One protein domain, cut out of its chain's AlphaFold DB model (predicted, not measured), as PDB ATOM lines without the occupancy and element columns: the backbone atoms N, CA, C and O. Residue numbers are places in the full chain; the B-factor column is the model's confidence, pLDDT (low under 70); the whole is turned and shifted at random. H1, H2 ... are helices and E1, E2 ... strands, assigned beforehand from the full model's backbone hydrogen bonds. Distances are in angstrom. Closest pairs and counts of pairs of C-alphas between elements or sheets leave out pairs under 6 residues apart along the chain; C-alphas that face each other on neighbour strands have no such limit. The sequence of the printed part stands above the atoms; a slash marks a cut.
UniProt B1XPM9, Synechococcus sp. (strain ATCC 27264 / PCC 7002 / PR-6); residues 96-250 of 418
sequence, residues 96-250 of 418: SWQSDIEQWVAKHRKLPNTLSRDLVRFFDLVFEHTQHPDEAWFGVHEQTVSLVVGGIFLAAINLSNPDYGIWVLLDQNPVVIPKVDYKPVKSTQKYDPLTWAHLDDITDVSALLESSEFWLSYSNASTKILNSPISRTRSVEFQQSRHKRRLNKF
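Overview. This is residues 96 to 250 of the 418 residues of a protein of Synechococcus sp. (strain ATCC 27264 / PCC 7002 / PR-6) (UniProt B1XPM9). A twisted wall of six antiparallel strands has H1 and H4 over one face, with H2 between these two helices and touching both; the opposite face is largely bare. Little H3 packs on H2, H5 sits by the ends of E2 and E3, and H6 lies by the edge strand E1. The printed part has 155 residues, running H1 H2 E1 E2 E3 E4 E5 E6 H3 H4 H5 H6, and the sheet's order is E1 E2 E3 E4 E6 E5. The class is mixed, helices and strands; the whole is compact, with a radius of gyration of the C-alphas of 14.6 A and spans of 42 by 38 by 28 A.

Along the chain. The sheet holds E1, residues 136 to 141, 16.2 A long from C-alpha 136 at (-15.152, 31.939, 20.829); E2, 144 to 149, 15.5 A; E3, 152 to 158, 14.1 A; E4, 165 to 170, 15.8 A; E5, 180 to 184, 13.5 A; and E6, 195 to 199, 13.1 A. H1, residues 96 to 107, spans 16.1 A from C-alpha 96 at (1.833, 34.017, 18.826); H2, 115 to 129, spans 21.3 A; H4, 212 to 227, spans 24.2 A. H3 is residues 206 to 210, H5 229 to 232, and H6 236 to 241, ending with C-alpha 241 at (-11.861, 34.210, 6.126).

Arrangement. E1 to E4 form a meander, each strand the antiparallel neighbour of the one before. Within hydrogen-bond range are N 137 and O 148 of E1 and E2, 2.8 A; N 147 and O 155 of E2 and E3, 2.9 A; N 167 and O 156 of E3 and E4, 2.8 A; N 168 and O 197 of E4 and E6, 2.9 A; and N 181 and O 198 of E5 and E6, 2.8 A. H1 and H4 are on the same face. The closest C-alphas of H4 and E4 are those of Tyr 218 and Leu 170, 4.5 A. H2, the hub, only grazes the sheet with residues 119 to 127; it touches H1 at Ser 116 and Glu 102, 5.2 A, H3 at Phe 122 and Leu 209, 6.4 A, and H4 at His 129 and Ser 219, 5.1 A, all between closest C-alphas. H5 and H6 only graze the sheet, with residues 230 to 232 and 236 to 240. Every O i to N i+4 pair is within range in H1, H2, H3 and H6, and 10 of 12 in H4; H5 is too short for one.

Size, cuts and confidence. The farthest C-alphas, those of Arg 109 and Lys 190, are 41.9 A apart. The printed part has no cut and no long link. Mean pLDDT of the printed part is 87.8; residues 96 and 233 are under 70.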
ATOM      1  N   SER A  96       2.401  33.615  20.124       66.56
ATOM      2  CA  SER A  96       1.833  34.017  18.826       66.56
ATOM      3  C   SER A  96       0.761  35.108  18.935       66.56
ATOM      4  O   SER A  96       0.819  36.084  18.198       66.56
ATOM      5  N   TRP A  97      -0.210  34.997  19.850       84.06
ATOM      6  CA  TRP A  97      -1.301  35.981  19.946       84.06
ATOM      7  C   TRP A  97      -0.891  37.269  20.673       84.06
ATOM      8  O   TRP A  97      -1.384  38.343  20.336       84.06
ATOM      9  N   GLN A  98       0.028  37.188  21.638       86.44
ATOM     10  CA  GLN A  98       0.607  38.362  22.287       86.44
ATOM     11  C   GLN A  98       1.503  39.109  21.306       86.44
ATOM     12  O   GLN A  98       1.382  40.321  21.194       86.44
ATOM     13  N   SER A  99       2.316  38.391  20.524       80.75
ATOM     14  CA  SER A  99       3.116  38.982  19.455       80.75
ATOM     15  C   SER A  99       2.233  39.594  18.364       80.75
ATOM     16  O   SER A  99       2.549  40.686  17.903       80.75
ATOM     17  N   ASP A 100       1.089  38.985  18.011       87.25
ATOM     18  CA  ASP A 100       0.110  39.620  17.114       87.25
ATOM     19  C   ASP A 100      -0.349  40.990  17.671       87.25
ATOM     20  O   ASP A 100      -0.421  41.963  16.919       87.25
ATOM     21  N   ILE A 101      -0.634  41.096  18.980       91.00
ATOM     22  CA  ILE A 101      -1.031  42.358  19.639       91.00
ATOM     23  C   ILE A 101       0.144  43.345  19.727       91.00
ATOM     24  O   ILE A 101      -0.026  44.521  19.415       91.00
ATOM     25  N   GLU A 102       1.337  42.901  20.118       88.38
ATOM     26  CA  GLU A 102       2.544  43.733  20.217       88.38
ATOM     27  C   GLU A 102       2.933  44.321  18.854       88.38
ATOM     28  O   GLU A 102       3.162  45.528  18.740       88.38
ATOM     29  N   GLN A 103       2.934  43.498  17.801       85.81
ATOM     30  CA  GLN A 103       3.160  43.930  16.420       85.81
ATOM     31  C   GLN A 103       2.049  44.867  15.933       85.81
ATOM     32  O   GLN A 103       2.325  45.843  15.231       85.81
ATOM     33  N   TRP A 104       0.795  44.613  16.319       92.88
ATOM     34  CA  TRP A 104      -0.330  45.484  15.988       92.88
ATOM     35  C   TRP A 104      -0.209  46.862  16.647       92.88
ATOM     36  O   TRP A 104      -0.365  47.865  15.951       92.88
ATOM     37  N   VAL A 105       0.146  46.940  17.935       92.56
ATOM     38  CA  VAL A 105       0.433  48.217  18.615       92.56
ATOM     39  C   VAL A 105       1.605  48.926  17.932       92.56
ATOM     40  O   VAL A 105       1.470  50.086  17.552       92.56
ATOM     41  N   ALA A 106       2.709  48.220  17.662       87.62
ATOM     42  CA  ALA A 106       3.889  48.790  17.006       87.62
ATOM     43  C   ALA A 106       3.617  49.308  15.575       87.62
ATOM     44  O   ALA A 106       4.229  50.288  15.139       87.62
ATOM     45  N   LYS A 107       2.676  48.698  14.833       89.94
ATOM     46  CA  LYS A 107       2.222  49.199  13.520       89.94
ATOM     47  C   LYS A 107       1.482  50.541  13.651       89.94
ATOM     48  O   LYS A 107       1.592  51.395  12.766       89.94
ATOM     49  N   HIS A 108       0.767  50.765  14.752       91.38
ATOM     50  CA  HIS A 108      -0.014  51.975  15.003       91.38
ATOM     51  C   HIS A 108       0.803  53.045  15.728       91.38
ATOM     52  O   HIS A 108       0.623  53.282  16.914       91.38
ATOM     53  N   ARG A 109       1.629  53.787  14.975       84.19
ATOM     54  CA  ARG A 109       2.539  54.854  15.466       84.19
ATOM     55  C   ARG A 109       1.935  55.946  16.376       84.19
ATOM     56  O   ARG A 109       2.686  56.773  16.882       84.19
ATOM     57  N   LYS A 110       0.607  56.014  16.524       86.44
ATOM     58  CA  LYS A 110      -0.086  56.920  17.460       86.44
ATOM     59  C   LYS A 110      -0.252  56.328  18.866       86.44
ATOM     60  O   LYS A 110      -0.539  57.080  19.788       86.44
ATOM     61  N   LEU A 111      -0.109  55.012  19.022       88.31
ATOM     62  CA  LEU A 111      -0.213  54.318  20.300       88.31
ATOM     63  C   LEU A 111       1.158  54.276  20.991       88.31
ATOM     64  O   LEU A 111       2.169  54.059  20.318       88.31
ATOM     65  N   PRO A 112       1.229  54.446  22.323       87.50
ATOM     66  CA  PRO A 112       2.461  54.212  23.065       87.50
ATOM     67  C   PRO A 112       2.873  52.737  22.987       87.50
ATOM     68  O   PRO A 112       2.069  51.859  23.279       87.50
ATOM     69  N   ASN A 113       4.143  52.437  22.694       78.69
ATOM     70  CA  ASN A 113       4.632  51.047  22.708       78.69
ATOM     71  C   ASN A 113       4.498  50.373  24.088       78.69
ATOM     72  O   ASN A 113       4.451  49.152  24.166       78.69
ATOM     73  N   THR A 114       4.425  51.147  25.176       81.12
ATOM     74  CA  THR A 114       4.181  50.636  26.536       81.12
ATOM     75  C   THR A 114       2.797  50.009  26.699       81.12
ATOM     76  O   THR A 114       2.646  49.103  27.513       81.12
ATOM     77  N   LEU A 115       1.820  50.440  25.894       88.69
ATOM     78  CA  LEU A 115       0.430  49.992  25.950       88.69
ATOM     79  C   LEU A 115       0.265  48.511  25.565       88.69
ATOM     80  O   LEU A 115      -0.708  47.876  25.965       88.69
ATOM     81  N   SER A 116       1.212  47.926  24.820       87.00
ATOM     82  CA  SER A 116       1.120  46.521  24.398       87.00
ATOM     83  C   SER A 116       0.985  45.559  25.580       87.00
ATOM     84  O   SER A 116       0.187  44.629  25.507       87.00
ATOM     85  N   ARG A 117       1.686  45.820  26.692       85.06
ATOM     86  CA  ARG A 117       1.598  45.017  27.920       85.06
ATOM     87  C   ARG A 117       0.183  45.005  28.487       85.06
ATOM     88  O   ARG A 117      -0.320  43.942  28.843       85.06
ATOM     89  N   ASP A 118      -0.447  46.171  28.556       89.69
ATOM     90  CA  ASP A 118      -1.745  46.330  29.207       89.69
ATOM     91  C   ASP A 118      -2.871  45.790  28.317       89.69
ATOM     92  O   ASP A 118      -3.804  45.170  28.821       89.69
ATOM     93  N   LEU A 119      -2.742  45.893  26.986       93.38
ATOM     94  CA  LEU A 119      -3.679  45.267  26.042       93.38
ATOM     95  C   LEU A 119      -3.504  43.745  25.940       93.38
ATOM     96  O   LEU A 119      -4.493  43.026  25.795       93.38
ATOM     97  N   VAL A 120      -2.273  43.237  26.059       88.62
ATOM     98  CA  VAL A 120      -2.022  41.799  26.231       88.62
ATOM     99  C   VAL A 120      -2.664  41.319  27.531       88.62
ATOM    100  O   VAL A 120      -3.400  40.340  27.497       88.62
ATOM    101  N   ARG A 121      -2.475  42.029  28.653       86.88
ATOM    102  CA  ARG A 121      -3.084  41.676  29.947       86.88
ATOM    103  C   ARG A 121      -4.612  41.801  29.947       86.88
ATOM    104  O   ARG A 121      -5.281  40.993  30.583       86.88
ATOM    105  N   PHE A 122      -5.169  42.753  29.205       95.00
ATOM    106  CA  PHE A 122      -6.606  42.847  28.960       95.00
ATOM    107  C   PHE A 122      -7.124  41.590  28.251       95.00
ATOM    108  O   PHE A 122      -8.054  40.958  28.744       95.00
ATOM    109  N   PHE A 123      -6.503  41.174  27.140       94.75
ATOM    110  CA  PHE A 123      -6.936  39.960  26.441       94.75
ATOM    111  C   PHE A 123      -6.658  38.668  27.223       94.75
ATOM    112  O   PHE A 123      -7.462  37.747  27.141       94.75
ATOM    113  N   ASP A 124      -5.611  38.628  28.046       85.25
ATOM    114  CA  ASP A 124      -5.337  37.558  29.014       85.25
ATOM    115  C   ASP A 124      -6.536  37.359  29.970       85.25
ATOM    116  O   ASP A 124      -7.041  36.246  30.106       85.25
ATOM    117  N   LEU A 125      -7.084  38.449  30.533       83.88
ATOM    118  CA  LEU A 125      -8.276  38.420  31.400       83.88
ATOM    119  C   LEU A 125      -9.572  38.087  30.643       83.88
ATOM    120  O   LEU A 125     -10.367  37.280  31.130       83.88
ATOM    121  N   VAL A 126      -9.773  38.649  29.443       94.94
ATOM    122  CA  VAL A 126     -10.887  38.297  28.536       94.94
ATOM    123  C   VAL A 126     -10.888  36.790  28.272       94.94
ATOM    124  O   VAL A 126     -11.923  36.132  28.378       94.94
ATOM    125  N   PHE A 127      -9.731  36.220  27.938       90.69
ATOM    126  CA  PHE A 127      -9.609  34.800  27.634       90.69
ATOM    127  C   PHE A 127      -9.699  33.914  28.887       90.69
ATOM    128  O   PHE A 127     -10.204  32.797  28.797       90.69
ATOM    129  N   GLU A 128      -9.223  34.381  30.045       80.81
ATOM    130  CA  GLU A 128      -9.348  33.685  31.334       80.81
ATOM    131  C   GLU A 128     -10.814  33.532  31.766       80.81
ATOM    132  O   GLU A 128     -11.185  32.479  32.282       80.81
ATOM    133  N   HIS A 129     -11.649  34.546  31.512       82.00
ATOM    134  CA  HIS A 129     -13.048  34.589  31.952       82.00
ATOM    135  C   HIS A 129     -14.066  34.153  30.880       82.00
ATOM    136  O   HIS A 129     -15.253  34.040  31.187       82.00
ATOM    137  N   THR A 130     -13.639  33.873  29.642       84.88
ATOM    138  CA  THR A 130     -14.517  33.346  28.580       84.88
ATOM    139  C   THR A 130     -14.967  31.921  28.920       84.88
ATOM    140  O   THR A 130     -14.160  30.998  28.858       84.88
ATOM    141  N   GLN A 131     -16.255  31.714  29.212       80.44
ATOM    142  CA  GLN A 131     -16.767  30.408  29.666       80.44
ATOM    143  C   GLN A 131     -16.868  29.341  28.560       80.44
ATOM    144  O   GLN A 131     -16.853  28.146  28.851       80.44
ATOM    145  N   HIS A 132     -16.932  29.755  27.291       76.94
ATOM    146  CA  HIS A 132     -17.016  28.860  26.128       76.94
ATOM    147  C   HIS A 132     -15.911  29.180  25.104       76.94
ATOM    148  O   HIS A 132     -16.181  29.735  24.031       76.94
ATOM    149  N   PRO A 133     -14.634  28.885  25.426       81.06
ATOM    150  CA  PRO A 133     -13.497  29.188  24.555       81.06
ATOM    151  C   PRO A 133     -13.497  28.338  23.280       81.06
ATOM    152  O   PRO A 133     -12.796  28.641  22.314       81.06
ATOM    153  N   ASP A 134     -14.269  27.258  23.250       77.19
ATOM    154  CA  ASP A 134     -14.512  26.488  22.050       77.19
ATOM    155  C   ASP A 134     -15.434  27.217  21.074       77.19
ATOM    156  O   ASP A 134     -15.147  27.150  19.888       77.19
ATOM    157  N   GLU A 135     -16.447  27.971  21.500       83.69
ATOM    158  CA  GLU A 135     -17.288  28.752  20.571       83.69
ATOM    159  C   GLU A 135     -16.766  30.165  20.269       83.69
ATOM    160  O   GLU A 135     -17.233  30.821  19.329       83.69
ATOM    161  N   ALA A 136     -15.758  30.626  21.010       91.50
ATOM    162  CA  ALA A 136     -15.152  31.939  20.829       91.50
ATOM    163  C   ALA A 136     -14.049  31.968  19.746       91.50
ATOM    164  O   ALA A 136     -13.270  31.029  19.571       91.50
ATOM    165  N   TRP A 137     -13.946  33.089  19.027       93.38
ATOM    166  CA  TRP A 137     -13.030  33.307  17.901       93.38
ATOM    167  C   TRP A 137     -12.239  34.601  18.073       93.38
ATOM    168  O   TRP A 137     -12.788  35.704  17.999       93.38
ATOM    169  N   PHE A 138     -10.931  34.478  18.269       95.31
ATOM    170  CA  PHE A 138     -10.024  35.609  18.417       95.31
ATOM    171  C   PHE A 138      -9.373  35.971  17.086       95.31
ATOM    172  O   PHE A 138      -9.059  35.094  16.288       95.31
ATOM    173  N   GLY A 139      -9.100  37.252  16.851       92.69
ATOM    174  CA  GLY A 139      -8.178  37.637  15.788       92.69
ATOM    175  C   GLY A 139      -7.783  39.103  15.837       92.69
ATOM    176  O   GLY A 139      -8.547  39.951  16.311       92.69
ATOM    177  N   VAL A 140      -6.594  39.360  15.297       92.06
ATOM    178  CA  VAL A 140      -6.012  40.682  15.080       92.06
ATOM    179  C   VAL A 140      -6.213  41.072  13.615       92.06
ATOM    180  O   VAL A 140      -5.922  40.315  12.689       92.06
ATOM    181  N   HIS A 141      -6.742  42.268  13.403       90.25
ATOM    182  CA  HIS A 141      -6.987  42.891  12.109       90.25
ATOM    183  C   HIS A 141      -6.406  44.295  12.087       90.25
ATOM    184  O   HIS A 141      -6.145  44.873  13.133       90.25
ATOM    185  N   GLU A 142      -6.279  44.881  10.895       89.00
ATOM    186  CA  GLU A 142      -5.658  46.196  10.724       89.00
ATOM    187  C   GLU A 142      -6.159  47.256  11.711       89.00
ATOM    188  O   GLU A 142      -5.329  47.889  12.335       89.00
ATOM    189  N   GLN A 143      -7.467  47.396  11.930       93.44
ATOM    190  CA  GLN A 143      -8.025  48.401  12.849       93.44
ATOM    191  C   GLN A 143      -8.621  47.811  14.136       93.44
ATOM    192  O   GLN A 143      -9.203  48.551  14.929       93.44
ATOM    193  N   THR A 144      -8.546  46.491  14.346       94.50
ATOM    194  CA  THR A 144      -9.343  45.830  15.392       94.50
ATOM    195  C   THR A 144      -8.661  44.591  15.964       94.50
ATOM    196  O   THR A 144      -8.337  43.668  15.221       94.50
ATOM    197  N   VAL A 145      -8.566  44.496  17.289       96.44
ATOM    198  CA  VAL A 145      -8.281  43.241  18.005       96.44
ATOM    199  C   VAL A 145      -9.579  42.775  18.651       96.44
ATOM    200  O   VAL A 145     -10.257  43.582  19.276       96.44
ATOM    201  N   SER A 146     -10.001  41.521  18.469       97.25
ATOM    202  CA  SER A 146     -11.325  41.106  18.970       97.25
ATOM    203  C   SER A 146     -11.515  39.612  19.209       97.25
ATOM    204  O   SER A 146     -11.113  38.783  18.388       97.25
ATOM    205  N   LEU A 147     -12.262  39.300  20.269       97.06
ATOM    206  CA  LEU A 147     -12.873  38.003  20.542       97.06
ATOM    207  C   LEU A 147     -14.379  38.071  20.233       97.06
ATOM    208  O   LEU A 147     -15.067  38.976  20.707       97.06
ATOM    209  N   VAL A 148     -14.897  37.130  19.439       94.81
ATOM    210  CA  VAL A 148     -16.317  37.069  19.034       94.81
ATOM    211  C   VAL A 148     -16.916  35.687  19.280       94.81
ATOM    212  O   VAL A 148     -16.204  34.692  19.193       94.81
ATOM    213  N   VAL A 149     -18.223  35.615  19.513       90.25
ATOM    214  CA  VAL A 149     -19.015  34.376  19.492       90.25
ATOM    215  C   VAL A 149     -20.089  34.551  18.428       90.25
ATOM    216  O   VAL A 149     -20.891  35.483  18.487       90.25
ATOM    217  N   GLY A 150     -20.063  33.708  17.397       86.31
ATOM    218  CA  GLY A 150     -20.891  33.902  16.207       86.31
ATOM    219  C   GLY A 150     -20.755  35.313  15.612       86.31
ATOM    220  O   GLY A 150     -19.676  35.733  15.189       86.31
ATOM    221  N   GLY A 151     -21.860  36.061  15.586       84.44
ATOM    222  CA  GLY A 151     -21.929  37.414  15.027       84.44
ATOM    223  C   GLY A 151     -21.694  38.567  16.007       84.44
ATOM    224  O   GLY A 151     -21.836  39.714  15.584       84.44
ATOM    225  N   ILE A 152     -21.385  38.308  17.284       89.75
ATOM    226  CA  ILE A 152     -21.267  39.343  18.325       89.75
ATOM    227  C   ILE A 152     -19.895  39.328  19.006       89.75
ATOM    228  O   ILE A 152     -19.276  38.280  19.185       89.75
ATOM    229  N   PHE A 153     -19.412  40.507  19.390       94.25
ATOM    230  CA  PHE A 153     -18.178  40.663  20.155       94.25
ATOM    231  C   PHE A 153     -18.384  40.265  21.622       94.25
ATOM    232  O   PHE A 153     -19.382  40.632  22.230       94.25
ATOM    233  N   LEU A 154     -17.427  39.534  22.192       96.19
ATOM    234  CA  LEU A 154     -17.278  39.421  23.645       96.19
ATOM    235  C   LEU A 154     -16.412  40.573  24.161       96.19
ATOM    236  O   LEU A 154     -16.771  41.249  25.118       96.19
ATOM    237  N   ALA A 155     -15.287  40.813  23.488       98.00
ATOM    238  CA  ALA A 155     -14.416  41.951  23.733       98.00
ATOM    239  C   ALA A 155     -13.763  42.405  22.423       98.00
ATOM    240  O   ALA A 155     -13.396  41.575  21.582       98.00
ATOM    241  N   ALA A 156     -13.599  43.711  22.244       97.75
ATOM    242  CA  ALA A 156     -12.927  44.295  21.092       97.75
ATOM    243  C   ALA A 156     -12.173  45.571  21.467       97.75
ATOM    244  O   ALA A 156     -12.638  46.353  22.282       97.75
ATOM    245  N   ILE A 157     -11.046  45.806  20.806       97.31
ATOM    246  CA  ILE A 157     -10.375  47.102  20.729       97.31
ATOM    247  C   ILE A 157     -10.492  47.544  19.278       97.31
ATOM    248  O   ILE A 157     -10.117  46.780  18.387       97.31
ATOM    249  N   ASN A 158     -11.014  48.741  19.032       96.38
ATOM    250  CA  ASN A 158     -11.218  49.278  17.694       96.38
ATOM    251  C   ASN A 158     -10.612  50.681  17.575       96.38
ATOM    252  O   ASN A 158     -10.835  51.537  18.426       96.38
ATOM    253  N   LEU A 159      -9.852  50.913  16.504       95.44
ATOM    254  CA  LEU A 159      -9.199  52.193  16.205       95.44
ATOM    255  C   LEU A 159      -9.942  53.017  15.138       95.44
ATOM    256  O   LEU A 159      -9.509  54.116  14.791       95.44
ATOM    257  N   SER A 160     -11.060  52.509  14.610       93.88
ATOM    258  CA  SER A 160     -11.879  53.193  13.604       93.88
ATOM    259  C   SER A 160     -13.111  53.865  14.204       93.88
ATOM    260  O   SER A 160     -13.893  53.233  14.908       93.88
ATOM    261  N   ASN A 161     -13.325  55.132  13.844       92.00
ATOM    262  CA  ASN A 161     -14.568  55.853  14.126       92.00
ATOM    263  C   ASN A 161     -15.751  55.274  13.316       92.00
ATOM    264  O   ASN A 161     -15.536  54.824  12.187       92.00
ATOM    265  N   PRO A 162     -16.995  55.327  13.833       92.00
ATOM    266  CA  PRO A 162     -17.403  55.957  15.096       92.00
ATOM    267  C   PRO A 162     -17.148  55.096  16.343       92.00
ATOM    268  O   PRO A 162     -17.190  55.618  17.449       92.00
ATOM    269  N   ASP A 163     -16.855  53.806  16.180       92.94
ATOM    270  CA  ASP A 163     -16.787  52.832  17.275       92.94
ATOM    271  C   ASP A 163     -15.391  52.745  17.932       92.94
ATOM    272  O   ASP A 163     -14.988  51.671  18.388       92.94
ATOM    273  N   TYR A 164     -14.634  53.850  17.957       96.38
ATOM    274  CA  TYR A 164     -13.294  53.912  18.555       96.38
ATOM    275  C   TYR A 164     -13.359  53.611  20.059       96.38
ATOM    276  O   TYR A 164     -14.217  54.148  20.760       96.38
ATOM    277  N   GLY A 165     -12.451  52.773  20.560       96.62
ATOM    278  CA  GLY A 165     -12.365  52.434  21.981       96.62
ATOM    279  C   GLY A 165     -12.233  50.937  22.261       96.62
ATOM    280  O   GLY A 165     -12.085  50.114  21.349       96.62
ATOM    281  N   ILE A 166     -12.315  50.586  23.543       97.62
ATOM    282  CA  ILE A 166     -12.472  49.212  24.028       97.62
ATOM    283  C   ILE A 166     -13.951  48.952  24.306       97.62
ATOM    284  O   ILE A 166     -14.605  49.721  25.004       97.62
ATOM    285  N   TRP A 167     -14.461  47.841  23.787       97.94
ATOM    286  CA  TRP A 167     -15.828  47.369  23.963       97.94
ATOM    287  C   TRP A 167     -15.818  46.016  24.664       97.94
ATOM    288  O   TRP A 167     -15.111  45.106  24.226       97.94
ATOM    289  N   VAL A 168     -16.616  45.863  25.719       98.12
ATOM    290  CA  VAL A 168     -16.744  44.616  26.491       98.12
ATOM    291  C   VAL A 168     -18.218  44.280  26.694       98.12
ATOM    292  O   VAL A 168     -19.024  45.150  27.025       98.12
ATOM    293  N   LEU A 169     -18.577  43.016  26.473       97.62
ATOM    294  CA  LEU A 169     -19.916  42.489  26.711       97.62
ATOM    295  C   LEU A 169     -20.059  42.088  28.184       97.62
ATOM    296  O   LEU A 169     -19.320  41.234  28.664       97.62
ATOM    297  N   LEU A 170     -21.017  42.688  28.883       96.38
ATOM    298  CA  LEU A 170     -21.295  42.468  30.301       96.38
ATOM    299  C   LEU A 170     -22.738  42.008  30.520       96.38
ATOM    300  O   LEU A 170     -23.598  42.134  29.641       96.38
ATOM    301  N   ASP A 171     -23.002  41.483  31.712       92.31
ATOM    302  CA  ASP A 171     -24.341  41.101  32.146       92.31
ATOM    303  C   ASP A 171     -25.244  42.344  32.318       92.31
ATOM    304  O   ASP A 171     -24.823  43.498  32.161       92.31
ATOM    305  N   GLN A 172     -26.515  42.130  32.638       84.62
ATOM    306  CA  GLN A 172     -27.395  43.197  33.102       84.62
ATOM    307  C   GLN A 172     -26.869  43.805  34.416       84.62
ATOM    308  O   GLN A 172     -26.449  43.083  35.318       84.62
ATOM    309  N   ASN A 173     -26.947  45.133  34.534       83.19
ATOM    310  CA  ASN A 173     -26.549  45.907  35.721       83.19
ATOM    311  C   ASN A 173     -25.089  45.668  36.184       83.19
ATOM    312  O   ASN A 173     -24.870  45.246  37.322       83.19
ATOM    313  N   PRO A 174     -24.078  45.922  35.329       84.62
ATOM    314  CA  PRO A 174     -22.677  45.807  35.721       84.62
ATOM    315  C   PRO A 174     -22.282  46.865  36.761       84.62
ATOM    316  O   PRO A 174     -22.896  47.932  36.849       84.62
ATOM    317  N   VAL A 175     -21.205  46.599  37.503       82.56
ATOM    318  CA  VAL A 175     -20.560  47.609  38.356       82.56
ATOM    319  C   VAL A 175     -20.062  48.766  37.487       82.56
ATOM    320  O   VAL A 175     -19.433  48.551  36.447       82.56
ATOM    321  N   VAL A 176     -20.365  49.992  37.917       89.88
ATOM    322  CA  VAL A 176     -20.010  51.224  37.204       89.88
ATOM    323  C   VAL A 176     -18.553  51.573  37.483       89.88
ATOM    324  O   VAL A 176     -18.191  51.928  38.603       89.88
ATOM    325  N   ILE A 177     -17.728  51.513  36.442       90.25
ATOM    326  CA  ILE A 177     -16.337  51.954  36.462       90.25
ATOM    327  C   ILE A 177     -16.280  53.402  35.938       90.25
ATOM    328  O   ILE A 177     -16.909  53.705  34.920       90.25
ATOM    329  N   PRO A 178     -15.550  54.322  36.599       89.19
ATOM    330  CA  PRO A 178     -15.368  55.683  36.100       89.19
ATOM    331  C   PRO A 178     -14.812  55.714  34.669       89.19
ATOM    332  O   PRO A 178     -13.950  54.912  34.325       89.19
ATOM    333  N   LYS A 179     -15.270  56.677  33.858       91.00
ATOM    334  CA  LYS A 179     -14.951  56.829  32.420       91.00
ATOM    335  C   LYS A 179     -15.470  55.713  31.489       91.00
ATOM    336  O   LYS A 179     -15.174  55.755  30.301       91.00
ATOM    337  N   VAL A 180     -16.238  54.737  31.982       95.69
ATOM    338  CA  VAL A 180     -16.837  53.690  31.139       95.69
ATOM    339  C   VAL A 180     -18.301  54.023  30.840       95.69
ATOM    340  O   VAL A 180     -19.106  54.241  31.744       95.69
ATOM    341  N   ASP A 181     -18.642  54.042  29.556       95.69
ATOM    342  CA  ASP A 181     -19.991  54.231  29.025       95.69
ATOM    343  C   ASP A 181     -20.740  52.890  28.975       95.69
ATOM    344  O   ASP A 181     -20.201  51.893  28.493       95.69
ATOM    345  N   TYR A 182     -22.014  52.858  29.383       96.38
ATOM    346  CA  TYR A 182     -22.822  51.629  29.407       96.38
ATOM    347  C   TYR A 182     -24.077  51.746  28.530       96.38
ATOM    348  O   TYR A 182     -24.875  52.670  28.690       96.38
ATOM    349  N   LYS A 183     -24.269  50.815  27.582       94.94
ATOM    350  CA  LYS A 183     -25.349  50.859  26.568       94.94
ATOM    351  C   LYS A 183     -26.011  49.477  26.386       94.94
ATOM    352  O   LYS A 183     -25.291  48.501  26.187       94.94
ATOM    353  N   PRO A 184     -27.355  49.341  26.387       94.81
ATOM    354  CA  PRO A 184     -28.016  48.044  26.196       94.81
ATOM    355  C   PRO A 184     -27.719  47.384  24.840       94.81
ATOM    356  O   PRO A 184     -27.796  48.013  23.778       94.81
ATOM    357  N   VAL A 185     -27.448  46.078  24.855       93.44
ATOM    358  CA  VAL A 185     -27.166  45.273  23.657       93.44
ATOM    359  C   VAL A 185     -28.480  44.947  22.944       93.44
ATOM    360  O   VAL A 185     -29.189  44.006  23.305       93.44
ATOM    361  N   LYS A 186     -28.826  45.726  21.910       90.19
ATOM    362  CA  LYS A 186     -30.123  45.645  21.198       90.19
ATOM    363  C   LYS A 186     -30.508  44.237  20.717       90.19
ATOM    364  O   LYS A 186     -31.690  43.907  20.707       90.19
ATOM    365  N   SER A 187     -29.538  43.416  20.314       84.69
ATOM    366  CA  SER A 187     -29.762  42.063  19.785       84.69
ATOM    367  C   SER A 187     -30.100  41.011  20.848       84.69
ATOM    368  O   SER A 187     -30.588  39.942  20.484       84.69
ATOM    369  N   THR A 188     -29.870  41.285  22.137       87.81
ATOM    370  CA  THR A 188     -30.102  40.313  23.222       87.81
ATOM    371  C   THR A 188     -31.297  40.655  24.116       87.81
ATOM    372  O   THR A 188     -31.789  39.778  24.811       87.81
ATOM    373  N   GLN A 189     -31.863  41.867  24.013       87.25
ATOM    374  CA  GLN A 189     -32.973  42.358  24.862       87.25
ATOM    375  C   GLN A 189     -34.254  41.497  24.872       87.25
ATOM    376  O   GLN A 189     -35.104  41.692  25.732       87.25
ATOM    377  N   LYS A 190     -34.437  40.587  23.904       83.25
ATOM    378  CA  LYS A 190     -35.584  39.656  23.836       83.25
ATOM    379  C   LYS A 190     -35.307  38.273  24.446       83.25
ATOM    380  O   LYS A 190     -36.197  37.428  24.430       83.25
ATOM    381  N   TYR A 191     -34.082  38.039  24.903       79.25
ATOM    382  CA  TYR A 191     -33.590  36.780  25.458       79.25
ATOM    383  C   TYR A 191     -32.987  37.097  26.836       79.25
ATOM    384  O   TYR A 191     -33.704  37.626  27.679       79.25
ATOM    385  N   ASP A 192     -31.689  36.868  27.043       83.69
ATOM    386  CA  ASP A 192     -30.932  37.402  28.178       83.69
ATOM    387  C   ASP A 192     -30.429  38.830  27.861       83.69
ATOM    388  O   ASP A 192     -29.556  38.985  26.997       83.69
ATOM    389  N   PRO A 193     -30.939  39.898  28.508       90.38
ATOM    390  CA  PRO A 193     -30.472  41.259  28.255       90.38
ATOM    391  C   PRO A 193     -29.015  41.425  28.699       90.38
ATOM    392  O   PRO A 193     -28.662  41.097  29.828       90.38
ATOM    393  N   LEU A 194     -28.176  41.962  27.812       94.75
ATOM    394  CA  LEU A 194     -26.757  42.226  28.074       94.75
ATOM    395  C   LEU A 194     -26.443  43.712  27.878       94.75
ATOM    396  O   LEU A 194     -27.204  44.446  27.230       94.75
ATOM    397  N   THR A 195     -25.300  44.137  28.408       96.81
ATOM    398  CA  THR A 195     -24.826  45.525  28.401       96.81
ATOM    399  C   THR A 195     -23.487  45.613  27.670       96.81
ATOM    400  O   THR A 195     -22.595  44.807  27.906       96.81
ATOM    401  N   TRP A 196     -23.315  46.602  26.793       97.06
ATOM    402  CA  TRP A 196     -21.996  47.012  26.322       97.06
ATOM    403  C   TRP A 196     -21.380  47.967  27.335       97.06
ATOM    404  O   TRP A 196     -21.985  49.000  27.613       97.06
ATOM    405  N   ALA A 197     -20.184  47.651  27.820       97.56
ATOM    406  CA  ALA A 197     -19.257  48.629  28.373       97.56
ATOM    407  C   ALA A 197     -18.358  49.164  27.250       97.56
ATOM    408  O   ALA A 197     -17.870  48.386  26.425       97.56
ATOM    409  N   HIS A 198     -18.144  50.476  27.220       97.69
ATOM    410  CA  HIS A 198     -17.327  51.183  26.235       97.69
ATOM    411  C   HIS A 198     -16.371  52.141  26.952       97.69
ATOM    412  O   HIS A 198     -16.813  53.005  27.700       97.69
ATOM    413  N   LEU A 199     -15.070  51.977  26.732       96.81
ATOM    414  CA  LEU A 199     -14.021  52.885  27.195       96.81
ATOM    415  C   LEU A 199     -13.400  53.555  25.965       96.81
ATOM    416  O   LEU A 199     -12.897  52.862  25.079       96.81
ATOM    417  N   ASP A 200     -13.449  54.881  25.890       94.19
ATOM    418  CA  ASP A 200     -12.905  55.654  24.771       94.19
ATOM    419  C   ASP A 200     -11.379  55.816  24.869       94.19
ATOM    420  O   ASP A 200     -10.670  55.610  23.880       94.19
ATOM    421  N   ASP A 201     -10.853  56.101  26.062       92.62
ATOM    422  CA  ASP A 201      -9.415  56.154  26.328       92.62
ATOM    423  C   ASP A 201      -8.800  54.751  26.450       92.62
ATOM    424  O   ASP A 201      -8.620  54.191  27.532       92.62
ATOM    425  N   ILE A 202      -8.410  54.194  25.305       92.00
ATOM    426  CA  ILE A 202      -7.715  52.903  25.226       92.00
ATOM    427  C   ILE A 202      -6.318  52.902  25.870       92.00
ATOM    428  O   ILE A 202      -5.679  51.851  25.867       92.00
ATOM    429  N   THR A 203      -5.805  54.043  26.350       89.88
ATOM    430  CA  THR A 203      -4.469  54.147  26.962       89.88
ATOM    431  C   THR A 203      -4.475  53.980  28.485       89.88
ATOM    432  O   THR A 203      -3.425  53.683  29.051       89.88
ATOM    433  N   ASP A 204      -5.641  54.084  29.132       89.62
ATOM    434  CA  ASP A 204      -5.838  53.885  30.574       89.62
ATOM    435  C   ASP A 204      -6.868  52.774  30.836       89.62
ATOM    436  O   ASP A 204      -8.035  53.015  31.136       89.62
ATOM    437  N   VAL A 205      -6.422  51.521  30.723       89.56
ATOM    438  CA  VAL A 205      -7.262  50.332  30.979       89.56
ATOM    439  C   VAL A 205      -7.217  49.855  32.435       89.56
ATOM    440  O   VAL A 205      -7.844  48.850  32.772       89.56
ATOM    441  N   SER A 206      -6.476  50.554  33.302       85.75
ATOM    442  CA  SER A 206      -6.133  50.137  34.671       85.75
ATOM    443  C   SER A 206      -7.357  49.713  35.494       85.75
ATOM    444  O   SER A 206      -7.419  48.589  35.996       85.75
ATOM    445  N   ALA A 207      -8.385  50.562  35.525       84.62
ATOM    446  CA  ALA A 207      -9.618  50.329  36.270       84.62
ATOM    447  C   ALA A 207     -10.419  49.103  35.781       84.62
ATOM    448  O   ALA A 207     -11.122  48.479  36.576       84.62
ATOM    449  N   LEU A 208     -10.294  48.721  34.500       88.56
ATOM    450  CA  LEU A 208     -10.875  47.476  33.986       88.56
ATOM    451  C   LEU A 208     -10.087  46.259  34.483       88.56
ATOM    452  O   LEU A 208     -10.682  45.273  34.906       88.56
ATOM    453  N   LEU A 209      -8.750  46.311  34.439       84.44
ATOM    454  CA  LEU A 209      -7.885  45.179  34.802       84.44
ATOM    455  C   LEU A 209      -8.003  44.783  36.284       84.44
ATOM    456  O   LEU A 209      -7.841  43.609  36.610       84.44
ATOM    457  N   GLU A 210      -8.283  45.743  37.167       81.50
ATOM    458  CA  GLU A 210      -8.324  45.536  38.623       81.50
ATOM    459  C   GLU A 210      -9.717  45.149  39.167       81.50
ATOM    460  O   GLU A 210      -9.818  44.617  40.275       81.50
ATOM    461  N   SER A 211     -10.800  45.363  38.408       83.19
ATOM    462  CA  SER A 211     -12.173  45.109  38.874       83.19
ATOM    463  C   SER A 211     -12.595  43.642  38.707       83.19
ATOM    464  O   SER A 211     -13.043  43.213  37.644       83.19
ATOM    465  N   SER A 212     -12.521  42.855  39.783       76.62
ATOM    466  CA  SER A 212     -12.996  41.459  39.792       76.62
ATOM    467  C   SER A 212     -14.496  41.325  39.484       76.62
ATOM    468  O   SER A 212     -14.914  40.367  38.834       76.62
ATOM    469  N   GLU A 213     -15.308  42.294  39.904       79.50
ATOM    470  CA  GLU A 213     -16.760  42.325  39.682       79.50
ATOM    471  C   GLU A 213     -17.110  42.558  38.203       79.50
ATOM    472  O   GLU A 213     -18.053  41.959  37.678       79.50
ATOM    473  N   PHE A 214     -16.312  43.371  37.501       86.75
ATOM    474  CA  PHE A 214     -16.417  43.563  36.055       86.75
ATOM    475  C   PHE A 214     -16.139  42.260  35.296       86.75
ATOM    476  O   PHE A 214     -16.930  41.868  34.437       86.75
ATOM    477  N   TRP A 215     -15.074  41.537  35.656       88.06
ATOM    478  CA  TRP A 215     -14.742  40.253  35.026       88.06
ATOM    479  C   TRP A 215     -15.724  39.127  35.377       88.06
ATOM    480  O   TRP A 215     -15.985  38.264  34.538       88.06
ATOM    481  N   LEU A 216     -16.356  39.172  36.554       73.56
ATOM    482  CA  LEU A 216     -17.484  38.297  36.887       73.56
ATOM    483  C   LEU A 216     -18.716  38.602  36.011       73.56
ATOM    484  O   LEU A 216     -19.333  37.683  35.474       73.56
ATOM    485  N   SER A 217     -19.041  39.882  35.802       81.94
ATOM    486  CA  SER A 217     -20.128  40.297  34.902       81.94
ATOM    487  C   SER A 217     -19.855  39.896  33.443       81.94
ATOM    488  O   SER A 217     -20.746  39.380  32.765       81.94
ATOM    489  N   TYR A 218     -18.613  40.048  32.977       94.19
ATOM    490  CA  TYR A 218     -18.155  39.561  31.672       94.19
ATOM    491  C   TYR A 218     -18.291  38.034  31.540       94.19
ATOM    492  O   TYR A 218     -18.822  37.540  30.543       94.19
ATOM    493  N   SER A 219     -17.860  37.282  32.559       80.88
ATOM    494  CA  SER A 219     -17.963  35.820  32.595       80.88
ATOM    495  C   SER A 219     -19.413  35.361  32.400       80.88
ATOM    496  O   SER A 219     -19.705  34.614  31.461       80.88
ATOM    497  N   ASN A 220     -20.343  35.915  33.188       79.25
ATOM    498  CA  ASN A 220     -21.778  35.637  33.075       79.25
ATOM    499  C   ASN A 220     -22.334  35.964  31.677       79.25
ATOM    500  O   ASN A 220     -23.118  35.191  31.119       79.25
ATOM    501  N   ALA A 221     -21.915  37.090  31.089       89.69
ATOM    502  CA  ALA A 221     -22.317  37.497  29.744       89.69
ATOM    503  C   ALA A 221     -21.822  36.521  28.663       89.69
ATOM    504  O   ALA A 221     -22.565  36.201  27.731       89.69
ATOM    505  N   SER A 222     -20.593  36.014  28.811       89.38
ATOM    506  CA  SER A 222     -19.988  35.041  27.893       89.38
ATOM    507  C   SER A 222     -20.708  33.684  27.888       89.38
ATOM    508  O   SER A 222     -20.727  33.015  26.856       89.38
ATOM    509  N   THR A 223     -21.378  33.321  28.989       80.88
ATOM    510  CA  THR A 223     -22.314  32.184  29.049       80.88
ATOM    511  C   THR A 223     -23.650  32.537  28.398       80.88
ATOM    512  O   THR A 223     -24.083  31.888  27.445       80.88
ATOM    513  N   LYS A 224     -24.302  33.606  28.881       85.31
ATOM    514  CA  LYS A 224     -25.653  34.025  28.459       85.31
ATOM    515  C   LYS A 224     -25.773  34.251  26.958       85.31
ATOM    516  O   LYS A 224     -26.811  33.956  26.369       85.31
ATOM    517  N   ILE A 225     -24.717  34.733  26.301       86.69
ATOM    518  CA  ILE A 225     -24.790  35.028  24.871       86.69
ATOM    519  C   ILE A 225     -25.078  33.793  24.002       86.69
ATOM    520  O   ILE A 225     -25.686  33.943  22.940       86.69
ATOM    521  N   LEU A 226     -24.731  32.578  24.452       82.25
ATOM    522  CA  LEU A 226     -25.039  31.344  23.721       82.25
ATOM    523  C   LEU A 226     -26.544  31.072  23.593       82.25
ATOM    524  O   LEU A 226     -26.965  30.488  22.590       82.25
ATOM    525  N   ASN A 227     -27.357  31.558  24.536       79.44
ATOM    526  CA  ASN A 227     -28.818  31.447  24.491       79.44
ATOM    527  C   ASN A 227     -29.436  32.308  23.376       79.44
ATOM    528  O   ASN A 227     -30.505  31.982  22.856       79.44
ATOM    529  N   SER A 228     -28.767  33.393  22.973       80.81
ATOM    530  CA  SER A 228     -29.233  34.254  21.885       80.81
ATOM    531  C   SER A 228     -28.954  33.615  20.517       80.81
ATOM    532  O   SER A 228     -27.831  33.171  20.277       80.81
ATOM    533  N   PRO A 229     -29.894  33.646  19.549       81.31
ATOM    534  CA  PRO A 229     -29.663  33.135  18.193       81.31
ATOM    535  C   PRO A 229     -28.444  33.734  17.475       81.31
ATOM    536  O   PRO A 229     -27.929  33.124  16.539       81.31
ATOM    537  N   ILE A 230     -27.958  34.908  17.906       79.31
ATOM    538  CA  ILE A 230     -26.773  35.560  17.330       79.31
ATOM    539  C   ILE A 230     -25.480  34.751  17.533       79.31
ATOM    540  O   ILE A 230     -24.584  34.846  16.688       79.31
ATOM    541  N   SER A 231     -25.402  33.906  18.570       78.50
ATOM    542  CA  SER A 231     -24.261  33.011  18.823       78.50
ATOM    543  C   SER A 231     -24.024  32.007  17.693       78.50
ATOM    544  O   SER A 231     -22.889  31.630  17.423       78.50
ATOM    545  N   ARG A 232     -25.094  31.632  16.980       79.50
ATOM    546  CA  ARG A 232     -25.082  30.695  15.843       79.50
ATOM    547  C   ARG A 232     -25.017  31.398  14.484       79.50
ATOM    548  O   ARG A 232     -25.077  30.743  13.447       79.50
ATOM    549  N   THR A 233     -24.934  32.730  14.460       66.12
ATOM    550  CA  THR A 233     -24.730  33.471  13.207       66.12
ATOM    551  C   THR A 233     -23.251  33.466  12.831       66.12
ATOM    552  O   THR A 233     -22.403  33.612  13.701       66.12
ATOM    553  N   ARG A 234     -22.952  33.382  11.524       80.38
ATOM    554  CA  ARG A 234     -21.607  33.179  10.932       80.38
ATOM    555  C   ARG A 234     -21.082  31.745  11.077       80.38
ATOM    556  O   ARG A 234     -21.081  31.174  12.158       80.38
ATOM    557  N   SER A 235     -20.620  31.183   9.961       77.38
ATOM    558  CA  SER A 235     -20.022  29.848   9.918       77.38
ATOM    559  C   SER A 235     -18.534  29.871  10.294       77.38
ATOM    560  O   SER A 235     -17.913  30.934  10.395       77.38
ATOM    561  N   VAL A 236     -17.953  28.683  10.462       78.38
ATOM    562  CA  VAL A 236     -16.519  28.484  10.720       78.38
ATOM    563  C   VAL A 236     -15.665  29.123   9.621       78.38
ATOM    564  O   VAL A 236     -14.728  29.868   9.907       78.38
ATOM    565  N   GLU A 237     -16.043  28.905   8.363       80.88
ATOM    566  CA  GLU A 237     -15.344  29.400   7.173       80.88
ATOM    567  C   GLU A 237     -15.383  30.932   7.116       80.88
ATOM    568  O   GLU A 237     -14.397  31.568   6.745       80.88
ATOM    569  N   PHE A 238     -16.491  31.551   7.549       84.69
ATOM    570  CA  PHE A 238     -16.583  33.007   7.642       84.69
ATOM    571  C   PHE A 238     -15.557  33.563   8.639       84.69
ATOM    572  O   PHE A 238     -14.822  34.489   8.294       84.69
ATOM    573  N   GLN A 239     -15.454  32.992   9.843       86.56
ATOM    574  CA  GLN A 239     -14.492  33.458  10.852       86.56
ATOM    575  C   GLN A 239     -13.043  33.254  10.388       86.56
ATOM    576  O   GLN A 239     -12.208  34.147  10.538       86.56
ATOM    577  N   GLN A 240     -12.756  32.118   9.745       83.06
ATOM    578  CA  GLN A 240     -11.446  31.828   9.158       83.06
ATOM    579  C   GLN A 240     -11.097  32.786   8.005       83.06
ATOM    580  O   GLN A 240      -9.967  33.261   7.935       83.06
ATOM    581  N   SER A 241     -12.064  33.173   7.160       81.38
ATOM    582  CA  SER A 241     -11.861  34.210   6.126       81.38
ATOM    583  C   SER A 241     -11.494  35.573   6.738       81.38
ATOM    584  O   SER A 241     -10.699  36.344   6.198       81.38
ATOM    585  N   ARG A 242     -12.005  35.839   7.945       82.75
ATOM    586  CA  ARG A 242     -11.648  36.976   8.801       82.75
ATOM    587  C   ARG A 242     -10.422  36.681   9.674       82.75
ATOM    588  O   ARG A 242     -10.245  37.326  10.695       82.75
ATOM    589  N   HIS A 243      -9.554  35.748   9.277       83.12
ATOM    590  CA  HIS A 243      -8.269  35.463   9.930       83.12
ATOM    591  C   HIS A 243      -8.390  35.190  11.444       83.12
ATOM    592  O   HIS A 243      -7.432  35.369  12.198       83.12
ATOM    593  N   LYS A 244      -9.573  34.759  11.910       89.81
ATOM    594  CA  LYS A 244      -9.813  34.448  13.317       89.81
ATOM    595  C   LYS A 244      -9.484  32.992  13.616       89.81
ATOM    596  O   LYS A 244      -9.860  32.081  12.880       89.81
ATOM    597  N   ARG A 245      -8.821  32.781  14.749       88.38
ATOM    598  CA  ARG A 245      -8.482  31.481  15.329       88.38
ATOM    599  C   ARG A 245      -9.488  31.178  16.448       88.38
ATOM    600  O   ARG A 245      -9.772  32.049  17.269       88.38
ATOM    601  N   ARG A 246     -10.049  29.964  16.484       87.06
ATOM    602  CA  ARG A 246     -10.935  29.515  17.580       87.06
ATOM    603  C   ARG A 246     -10.121  29.491  18.881       87.06
ATOM    604  O   ARG A 246      -9.013  28.954  18.870       87.06
ATOM    605  N   LEU A 247     -10.624  30.108  19.952       85.88
ATOM    606  CA  LEU A 247      -9.838  30.436  21.150       85.88
ATOM    607  C   LEU A 247      -9.216  29.169  21.763       85.88
ATOM    608  O   LEU A 247      -7.996  29.115  21.920       85.88
ATOM    609  N   ASN A 248     -10.006  28.098  21.917       75.38
ATOM    610  CA  ASN A 248      -9.562  26.795  22.434       75.38
ATOM    611  C   ASN A 248      -8.407  26.109  21.675       75.38
ATOM    612  O   ASN A 248      -7.888  25.100  22.150       75.38
ATOM    613  N   LYS A 249      -8.006  26.600  20.493       78.06
ATOM    614  CA  LYS A 249      -6.888  26.037  19.716       78.06
ATOM    615  C   LYS A 249      -5.519  26.558  20.143       78.06
ATOM    616  O   LYS A 249      -4.524  25.914  19.828       78.06
ATOM    617  N   PHE A 250      -5.461  27.700  20.823       72.50
ATOM    618  CA  PHE A 250      -4.202  28.326  21.253       72.50
ATOM    619  C   PHE A 250      -4.260  28.878  22.687       72.50
ATOM    620  O   PHE A 250      -3.215  29.119  23.291       72.50
TER     621      PHE A 250